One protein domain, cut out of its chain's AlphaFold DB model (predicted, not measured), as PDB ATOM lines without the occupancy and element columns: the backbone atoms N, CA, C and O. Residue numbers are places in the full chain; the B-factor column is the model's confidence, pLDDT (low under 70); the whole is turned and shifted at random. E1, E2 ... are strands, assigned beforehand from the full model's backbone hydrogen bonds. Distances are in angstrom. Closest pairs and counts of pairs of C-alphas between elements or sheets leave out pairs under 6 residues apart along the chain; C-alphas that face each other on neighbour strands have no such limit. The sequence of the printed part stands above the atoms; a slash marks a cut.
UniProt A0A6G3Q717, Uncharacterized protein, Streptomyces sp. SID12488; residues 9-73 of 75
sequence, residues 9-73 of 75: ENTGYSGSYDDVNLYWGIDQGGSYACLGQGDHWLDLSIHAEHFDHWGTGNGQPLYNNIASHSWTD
ATOM      1  N   GLU A   9     182.757 142.954 171.322       95.31
ATOM      2  CA  GLU A   9     182.645 144.377 171.596       95.31
ATOM      3  C   GLU A   9     181.341 144.612 172.354       95.31
ATOM      4  O   GLU A   9     180.290 144.097 171.958       95.31
ATOM      5  N   ASN A  10     181.417 145.393 173.429       94.69
ATOM      6  CA  ASN A  10     180.250 145.839 174.173       94.69
ATOM      7  C   ASN A  10     180.049 147.349 173.973       94.69
ATOM      8  O   ASN A  10     180.574 148.173 174.717       94.69
ATOM      9  N   THR A  11     179.246 147.714 172.969       89.38
ATOM     10  CA  THR A  11     178.819 149.104 172.715       89.38
ATOM     11  C   THR A  11     177.563 149.509 173.495       89.38
ATOM     12  O   THR A  11     176.844 150.423 173.083       89.38
ATOM     13  N   GLY A  12     177.264 148.820 174.602       77.12
ATOM     14  CA  GLY A  12     176.090 149.062 175.435       77.12
ATOM     15  C   GLY A  12     175.975 150.500 175.954       77.12
ATOM     16  O   GLY A  12     176.933 151.277 175.953       77.12
ATOM     17  N   TYR A  13     174.768 150.858 176.389       80.31
ATOM     18  CA  TYR A  13     174.466 152.162 176.978       80.31
ATOM     19  C   TYR A  13     174.703 152.117 178.487       80.31
ATOM     20  O   TYR A  13     174.171 151.230 179.149       80.31
ATOM     21  N   SER A  14     175.462 153.075 179.019       79.19
ATOM     22  CA  SER A  14     175.814 153.102 180.439       79.19
ATOM     23  C   SER A  14     174.592 153.261 181.346       79.19
ATOM     24  O   SER A  14     173.659 154.016 181.046       79.19
ATOM     25  N   GLY A  15     174.606 152.566 182.484       81.81
ATOM     26  CA  GLY A  15     173.556 152.698 183.491       81.81
ATOM     27  C   GLY A  15     173.390 151.467 184.371       81.81
ATOM     28  O   GLY A  15     173.923 151.424 185.471       81.81
ATOM     29  N   SER A  16     172.552 150.534 183.926       81.38
ATOM     30  CA  SER A  16     172.275 149.261 184.599       81.38
ATOM     31  C   SER A  16     172.189 148.186 183.529       81.38
ATOM     32  O   SER A  16     171.645 148.448 182.451       81.38
ATOM     33  N   TYR A  17     172.706 146.997 183.834       83.38
ATOM     34  CA  TYR A  17     172.875 145.906 182.878       83.38
ATOM     35  C   TYR A  17     173.739 146.308 181.669       83.38
ATOM     36  O   TYR A  17     173.413 145.956 180.534       83.38
ATOM     37  N   ASP A  18     174.803 147.076 181.904       92.38
ATOM     38  CA  ASP A  18     175.701 147.601 180.872       92.38
ATOM     39  C   ASP A  18     176.947 146.738 180.630       92.38
ATOM     40  O   ASP A  18     177.537 146.820 179.550       92.38
ATOM     41  N   ASP A  19     177.265 145.830 181.550       95.06
ATOM     42  CA  ASP A  19     178.302 144.812 181.397       95.06
ATOM     43  C   ASP A  19     177.696 143.464 180.967       95.06
ATOM     44  O   ASP A  19     176.503 143.195 181.156       95.06
ATOM     45  N   VAL A  20     178.507 142.567 180.391       95.56
ATOM     46  CA  VAL A  20     178.033 141.241 179.956       95.56
ATOM     47  C   VAL A  20     178.915 140.103 180.457       95.56
ATOM     48  O   VAL A  20     180.106 140.028 180.165       95.56
ATOM     49  N   ASN A  21     178.296 139.144 181.149       97.12
ATOM     50  CA  ASN A  21     178.925 137.875 181.499       97.12
ATOM     51  C   ASN A  21     178.791 136.887 180.339       97.12
ATOM     52  O   ASN A  21     177.688 136.608 179.859       97.12
ATOM     53  N   LEU A  22     179.915 136.317 179.919       97.38
ATOM     54  CA  LEU A  22     180.034 135.347 178.835       97.38
ATOM     55  C   LEU A  22     180.355 133.982 179.433       97.38
ATOM     56  O   LEU A  22     181.443 133.779 179.967       97.38
ATOM     57  N   TYR A  23     179.426 133.037 179.339       97.62
ATOM     58  CA  TYR A  23     179.521 131.750 180.028       97.62
ATOM     59  C   TYR A  23     180.059 130.649 179.116       97.62
ATOM     60  O   TYR A  23     179.704 130.552 177.935       97.62
ATOM     61  N   TRP A  24     180.873 129.762 179.689       97.38
ATOM     62  CA  TRP A  24     181.374 128.560 179.020       97.38
ATOM     63  C   TRP A  24     180.268 127.521 178.765       97.38
ATOM     64  O   TRP A  24     180.335 126.765 177.790       97.38
ATOM     65  N   GLY A  25     179.258 127.470 179.642       96.75
ATOM     66  CA  GLY A  25     178.101 126.578 179.560       96.75
ATOM     67  C   GLY A  25     176.844 127.238 178.982       96.75
ATOM     68  O   GLY A  25     176.767 128.455 178.804       96.75
ATOM     69  N   ILE A  26     175.852 126.405 178.657       96.31
ATOM     70  CA  ILE A  26     174.496 126.861 178.306       96.31
ATOM     71  C   ILE A  26     173.763 127.362 179.562       96.31
ATOM     72  O   ILE A  26     174.164 127.004 180.669       96.31
ATOM     73  N   ASP A  27     172.712 128.166 179.386       95.69
ATOM     74  CA  ASP A  27     171.834 128.660 180.464       95.69
ATOM     75  C   ASP A  27     172.591 129.280 181.657       95.69
ATOM     76  O   ASP A  27     172.345 128.944 182.814       95.69
ATOM     77  N   GLN A  28     173.568 130.150 181.363       96.19
ATOM     78  CA  GLN A  28     174.422 130.831 182.349       96.19
ATOM     79  C   GLN A  28     175.189 129.871 183.283       96.19
ATOM     80  O   GLN A  28     175.541 130.205 184.414       96.19
ATOM     81  N   GLY A  29     175.455 128.649 182.815       96.31
ATOM     82  CA  GLY A  29     176.175 127.635 183.572       96.31
ATOM     83  C   GLY A  29     177.698 127.719 183.434       96.31
ATOM     84  O   GLY A  29     178.241 128.049 182.379       96.31
ATOM     85  N   GLY A  30     178.397 127.288 184.485       96.50
ATOM     86  CA  GLY A  30     179.853 127.145 184.487       96.50
ATOM     87  C   GLY A  30     180.602 128.453 184.737       96.50
ATOM     88  O   GLY A  30     180.074 129.389 185.327       96.50
ATOM     89  N   SER A  31     181.870 128.466 184.334       97.94
ATOM     90  CA  SER A  31     182.740 129.637 184.428       97.94
ATOM     91  C   SER A  31     182.316 130.707 183.419       97.94
ATOM     92  O   SER A  31     181.785 130.382 182.351       97.94
ATOM     93  N   TYR A  32     182.566 131.971 183.754       97.81
ATOM     94  CA  TYR A  32     182.325 133.109 182.879       97.81
ATOM     95  C   TYR A  32     183.537 134.041 182.829       97.81
ATOM     96  O   TYR A  32     184.419 133.956 183.681       97.81
ATOM     97  N   ALA A  33     183.556 134.899 181.813       97.62
ATOM     98  CA  ALA A  33     184.370 136.109 181.747       97.62
ATOM     99  C   ALA A  33     183.431 137.303 181.567       97.62
ATOM    100  O   ALA A  33     182.423 137.179 180.864       97.62
ATOM    101  N   CYS A  34     183.743 138.429 182.195       96.75
ATOM    102  CA  CYS A  34     182.939 139.638 182.078       96.75
ATOM    103  C   CYS A  34     183.572 140.609 181.077       96.75
ATOM    104  O   CYS A  34     184.783 140.829 181.105       96.75
ATOM    105  N   LEU A  35     182.755 141.139 180.169       96.62
ATOM    106  CA  LEU A  35     183.137 142.160 179.199       96.62
ATOM    107  C   LEU A  35     182.442 143.468 179.584       96.62
ATOM    108  O   LEU A  35     181.210 143.563 179.495       96.62
ATOM    109  N   GLY A  36     183.232 144.453 180.010       95.25
ATOM    110  CA  GLY A  36     182.723 145.728 180.493       95.25
ATOM    111  C   GLY A  36     182.119 146.586 179.382       95.25
ATOM    112  O   GLY A  36     182.412 146.406 178.195       95.25
ATOM    113  N   GLN A  37     181.265 147.535 179.750       94.31
ATOM    114  CA  GLN A  37     180.770 148.561 178.835       94.31
ATOM    115  C   GLN A  37     181.947 149.337 178.219       94.31
ATOM    116  O   GLN A  37     182.792 149.886 178.920       94.31
ATOM    117  N   GLY A  38     181.995 149.396 176.885       93.00
ATOM    118  CA  GLY A  38     183.070 150.057 176.144       93.00
ATOM    119  C   GLY A  38     184.319 149.202 175.916       93.00
ATOM    120  O   GLY A  38     185.266 149.691 175.298       93.00
ATOM    121  N   ASP A  39     184.336 147.943 176.364       95.44
ATOM    122  CA  ASP A  39     185.450 147.035 176.102       95.44
ATOM    123  C   ASP A  39     185.368 146.383 174.717       95.44
ATOM    124  O   ASP A  39     184.298 146.063 174.180       95.44
ATOM    125  N   HIS A  40     186.556 146.125 174.167       95.50
ATOM    126  CA  HIS A  40     186.747 145.475 172.878       95.50
ATOM    127  C   HIS A  40     187.842 144.412 172.977       95.50
ATOM    128  O   HIS A  40     188.997 144.715 173.283       95.50
ATOM    129  N   TRP A  41     187.506 143.174 172.625       96.06
ATOM    130  CA  TRP A  41     188.461 142.083 172.442       96.06
ATOM    131  C   TRP A  41     188.549 141.761 170.954       96.06
ATOM    132  O   TRP A  41     187.680 141.105 170.377       96.06
ATOM    133  N   LEU A  42     189.581 142.308 170.313       94.94
ATOM    134  CA  LEU A  42     189.679 142.401 168.854       94.94
ATOM    135  C   LEU A  42     190.067 141.085 168.174       94.94
ATOM    136  O   LEU A  42     189.702 140.874 167.018       94.94
ATOM    137  N   ASP A  43     190.799 140.219 168.870       95.38
ATOM    138  CA  ASP A  43     191.221 138.924 168.350       95.38
ATOM    139  C   ASP A  43     191.287 137.901 169.483       95.38
ATOM    140  O   ASP A  43     192.247 137.854 170.237       95.38
ATOM    141  N   LEU A  44     190.272 137.051 169.587       95.75
ATOM    142  CA  LEU A  44     190.240 135.960 170.559       95.75
ATOM    143  C   LEU A  44     191.138 134.789 170.139       95.75
ATOM    144  O   LEU A  44     191.455 133.937 170.968       95.75
ATOM    145  N   SER A  45     191.552 134.699 168.868       95.50
ATOM    146  CA  SER A  45     192.311 133.550 168.354       95.50
ATOM    147  C   SER A  45     193.745 133.478 168.884       95.50
ATOM    148  O   SER A  45     194.350 132.405 168.865       95.50
ATOM    149  N   ILE A  46     194.268 134.583 169.430       95.62
ATOM    150  CA  ILE A  46     195.534 134.590 170.180       95.62
ATOM    151  C   ILE A  46     195.388 134.002 171.589       95.62
ATOM    152  O   ILE A  46     196.396 133.790 172.259       95.62
ATOM    153  N   HIS A  47     194.152 133.725 172.020       94.31
ATOM    154  CA  HIS A  47     193.815 133.145 173.317       94.31
ATOM    155  C   HIS A  47     194.337 133.981 174.497       94.31
ATOM    156  O   HIS A  47     194.929 133.425 175.416       94.31
ATOM    157  N   ALA A  48     194.170 135.306 174.477       95.50
ATOM    158  CA  ALA A  48     194.518 136.143 175.629       95.50
ATOM    159  C   ALA A  48     193.391 136.144 176.682       95.50
ATOM    160  O   ALA A  48     193.641 136.141 177.888       95.50
ATOM    161  N   GLU A  49     192.148 136.060 176.224       96.69
ATOM    162  CA  GLU A  49     190.928 136.152 177.010       96.69
ATOM    163  C   GLU A  49     190.451 134.750 177.401       96.69
ATOM    164  O   GLU A  49     190.265 133.864 176.554       96.69
ATOM    165  N   HIS A  50     190.218 134.551 178.698       97.31
ATOM    166  CA  HIS A  50     189.849 133.260 179.277       97.31
ATOM    167  C   HIS A  50     188.666 133.399 180.226       97.31
ATOM    168  O   HIS A  50     188.460 134.455 180.812       97.31
ATOM    169  N   PHE A  51     187.917 132.310 180.408       97.75
ATOM    170  CA  PHE A  51     186.938 132.248 181.489       97.75
ATOM    171  C   PHE A  51     187.696 132.183 182.815       97.75
ATOM    172  O   PHE A  51     188.442 131.230 183.056       97.75
ATOM    173  N   ASP A  52     187.543 133.197 183.653       96.44
ATOM    174  CA  ASP A  52     188.365 133.419 184.843       96.44
ATOM    175  C   ASP A  52     187.574 133.274 186.147       96.44
ATOM    176  O   ASP A  52     188.160 132.985 187.195       96.44
ATOM    177  N   HIS A  53     186.242 133.322 186.087       94.69
ATOM    178  CA  HIS A  53     185.404 133.027 187.239       94.69
ATOM    179  C   HIS A  53     185.406 131.530 187.600       94.69
ATOM    180  O   HIS A  53     185.655 130.649 186.773       94.69
ATOM    181  N   TRP A  54     185.075 131.202 188.846       92.25
ATOM    182  CA  TRP A  54     184.930 129.828 189.329       92.25
ATOM    183  C   TRP A  54     183.852 129.058 188.544       92.25
ATOM    184  O   TRP A  54     182.785 129.601 188.257       92.25
ATOM    185  N   GLY A  55     184.111 127.781 188.233       95.25
ATOM    186  CA  GLY A  55     183.148 126.879 187.587       95.25
ATOM    187  C   GLY A  55     183.755 125.994 186.494       95.25
ATOM    188  O   GLY A  55     184.934 126.096 186.155       95.25
ATOM    189  N   THR A  56     182.942 125.103 185.920       96.56
ATOM    190  CA  THR A  56     183.355 124.279 184.773       96.56
ATOM    191  C   THR A  56     183.717 125.169 183.586       96.56
ATOM    192  O   THR A  56     182.938 126.045 183.216       96.56
ATOM    193  N   GLY A  57     184.885 124.933 182.988       95.56
ATOM    194  CA  GLY A  57     185.393 125.744 181.879       95.56
ATOM    195  C   GLY A  57     186.346 126.869 182.281       95.56
ATOM    196  O   GLY A  57     186.849 127.542 181.388       95.56
ATOM    197  N   ASN A  58     186.638 127.041 183.576       97.69
ATOM    198  CA  ASN A  58     187.661 127.978 184.045       97.69
ATOM    199  C   ASN A  58     189.023 127.696 183.377       97.69
ATOM    200  O   ASN A  58     189.406 126.539 183.175       97.69
ATOM    201  N   GLY A  59     189.721 128.762 182.990       97.44
ATOM    202  CA  GLY A  59     191.001 128.724 182.287       97.44
ATOM    203  C   GLY A  59     190.915 128.318 180.813       97.44
ATOM    204  O   GLY A  59     191.939 128.277 180.138       97.44
ATOM    205  N   GLN A  60     189.730 128.000 180.280       97.12
ATOM    206  CA  GLN A  60     189.569 127.782 178.840       97.12
ATOM    207  C   GLN A  60     189.569 129.132 178.102       97.12
ATOM    208  O   GLN A  60     189.035 130.107 178.634       97.12
ATOM    209  N   PRO A  61     190.122 129.208 176.879       96.56
ATOM    210  CA  PRO A  61     190.078 130.435 176.092       96.56
ATOM    211  C   PRO A  61     188.647 130.720 175.639       96.56
ATOM    212  O   PRO A  61     187.897 129.779 175.356       96.56
ATOM    213  N   LEU A  62     188.279 131.996 175.508       96.38
ATOM    214  CA  LEU A  62     186.953 132.409 175.025       96.38
ATOM    215  C   LEU A  62     186.713 132.046 173.557       96.38
ATOM    216  O   LEU A  62     185.570 131.807 173.154       96.38
ATOM    217  N   TYR A  63     187.787 131.970 172.772       96.75
ATOM    218  CA  TYR A  63     187.746 131.654 171.351       96.75
ATOM    219  C   TYR A  63     186.932 130.398 171.058       96.75
ATOM    220  O   TYR A  63     187.241 129.300 171.524       96.75
ATOM    221  N   ASN A  64     185.875 130.567 170.266       93.88
ATOM    222  CA  ASN A  64     184.945 129.506 169.886       93.88
ATOM    223  C   ASN A  64     184.329 128.710 171.062       93.88
ATOM    224  O   ASN A  64     183.855 127.584 170.868       93.88
ATOM    225  N   ASN A  65     184.348 129.260 172.282       95.88
ATOM    226  CA  ASN A  65     184.042 128.516 173.504       95.88
ATOM    227  C   ASN A  65     182.901 129.085 174.360       95.88
ATOM    228  O   ASN A  65     182.513 128.438 175.336       95.88
ATOM    229  N   ILE A  66     182.349 130.239 173.992       96.69
ATOM    230  CA  ILE A  66     181.212 130.868 174.678       96.69
ATOM    231  C   ILE A  66     179.928 130.127 174.303       96.69
ATOM    232  O   ILE A  66     179.697 129.862 173.126       96.69
ATOM    233  N   ALA A  67     179.081 129.788 175.270       96.94
ATOM    234  CA  ALA A  67     177.852 129.027 175.032       96.94
ATOM    235  C   ALA A  67     176.570 129.764 175.445       96.94
ATOM    236  O   ALA A  67     175.508 129.461 174.902       96.94
ATOM    237  N   SER A  68     176.646 130.737 176.353       96.75
ATOM    238  CA  SER A  68     175.532 131.629 176.696       96.75
ATOM    239  C   SER A  68     176.049 132.958 177.263       96.75
ATOM    240  O   SER A  68     177.253 133.114 177.467       96.75
ATOM    241  N   HIS A  69     175.161 133.933 177.466       95.88
ATOM    242  CA  HIS A  69     175.496 135.223 178.071       95.88
ATOM    243  C   HIS A  69     174.344 135.753 178.936       95.88
ATOM    244  O   HIS A  69     173.205 135.288 178.807       95.88
ATOM    245  N   SER A  70     174.641 136.721 179.800       95.69
ATOM    246  CA  SER A  70     173.649 137.555 180.483       95.69
ATOM    247  C   SER A  70     174.226 138.932 180.782       95.69
ATOM    248  O   SER A  70     175.397 139.048 181.139       95.69
ATOM    249  N   TRP A  71     173.390 139.958 180.679       94.88
ATOM    250  CA  TRP A  71     173.749 141.303 181.116       94.88
ATOM    251  C   TRP A  71     173.844 141.373 182.645       94.88
ATOM    252  O   TRP A  71     173.120 140.655 183.341       94.88
ATOM    253  N   THR A  72     174.733 142.217 183.157       93.94
ATOM    254  CA  THR A  72     175.011 142.419 184.586       93.94
ATOM    255  C   THR A  72     175.323 143.890 184.850       93.94
ATOM    256  O   THR A  72     175.695 144.618 183.936       93.94
ATOM    257  N   ASP A  73     175.146 144.336 186.092       92.06
ATOM    258  CA  ASP A  73     175.461 145.713 186.500       92.06
ATOM    259  C   ASP A  73     176.964 145.940 186.733       92.06
ATOM    260  O   ASP A  73     177.389 147.073 186.941       92.06
TER     261      ASP A  73
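Overview. This is residues 9 to 73 of the 75 residues of an uncharacterized protein of Streptomyces sp. SID12488 (UniProt A0A6G3Q717). There is little regular structure here: a small three-stranded sheet, E1 between E2 and E3, with a long looping stretch, residues 36 to 67, that swings out on E2's side and folds back to E3. The printed part has 65 residues, no named helix and three strands, E1, E2, E3 along the chain; they hold 14 residues, the class is all strand, and the sheet's order E2, E1, E3 is antiparallel throughout. It is compact, with a radius of gyration of the C-alphas of 11.3 A and spans of 30 by 25 by 15 A.

Along the chain. Find C-alpha 19 at (178.302, 144.812, 181.397); E1 runs from there to residue 23, 13.2 A. E2 is residues 32 to 35, 9.8 A. E3, residues 68 to 72, 13.4 A, ends at C-alpha 72, (175.011, 142.419, 184.586).

Arrangement. E1 and E2 form a hairpin, at 152 degrees; look at N 22 and O 33, 2.8 A apart. E1 and E3 are antiparallel, at 153 degrees, with N 72 and O 19 2.8 A apart. E2 and E3 are apart.

Size, cuts and confidence. The C-alphas farthest apart, of Gly 15 and Ile 46, are 31.4 A apart. The link from E2 to E3 is long, 32 residues. The printed part has no cut, and no printed residue is under 70 in pLDDT.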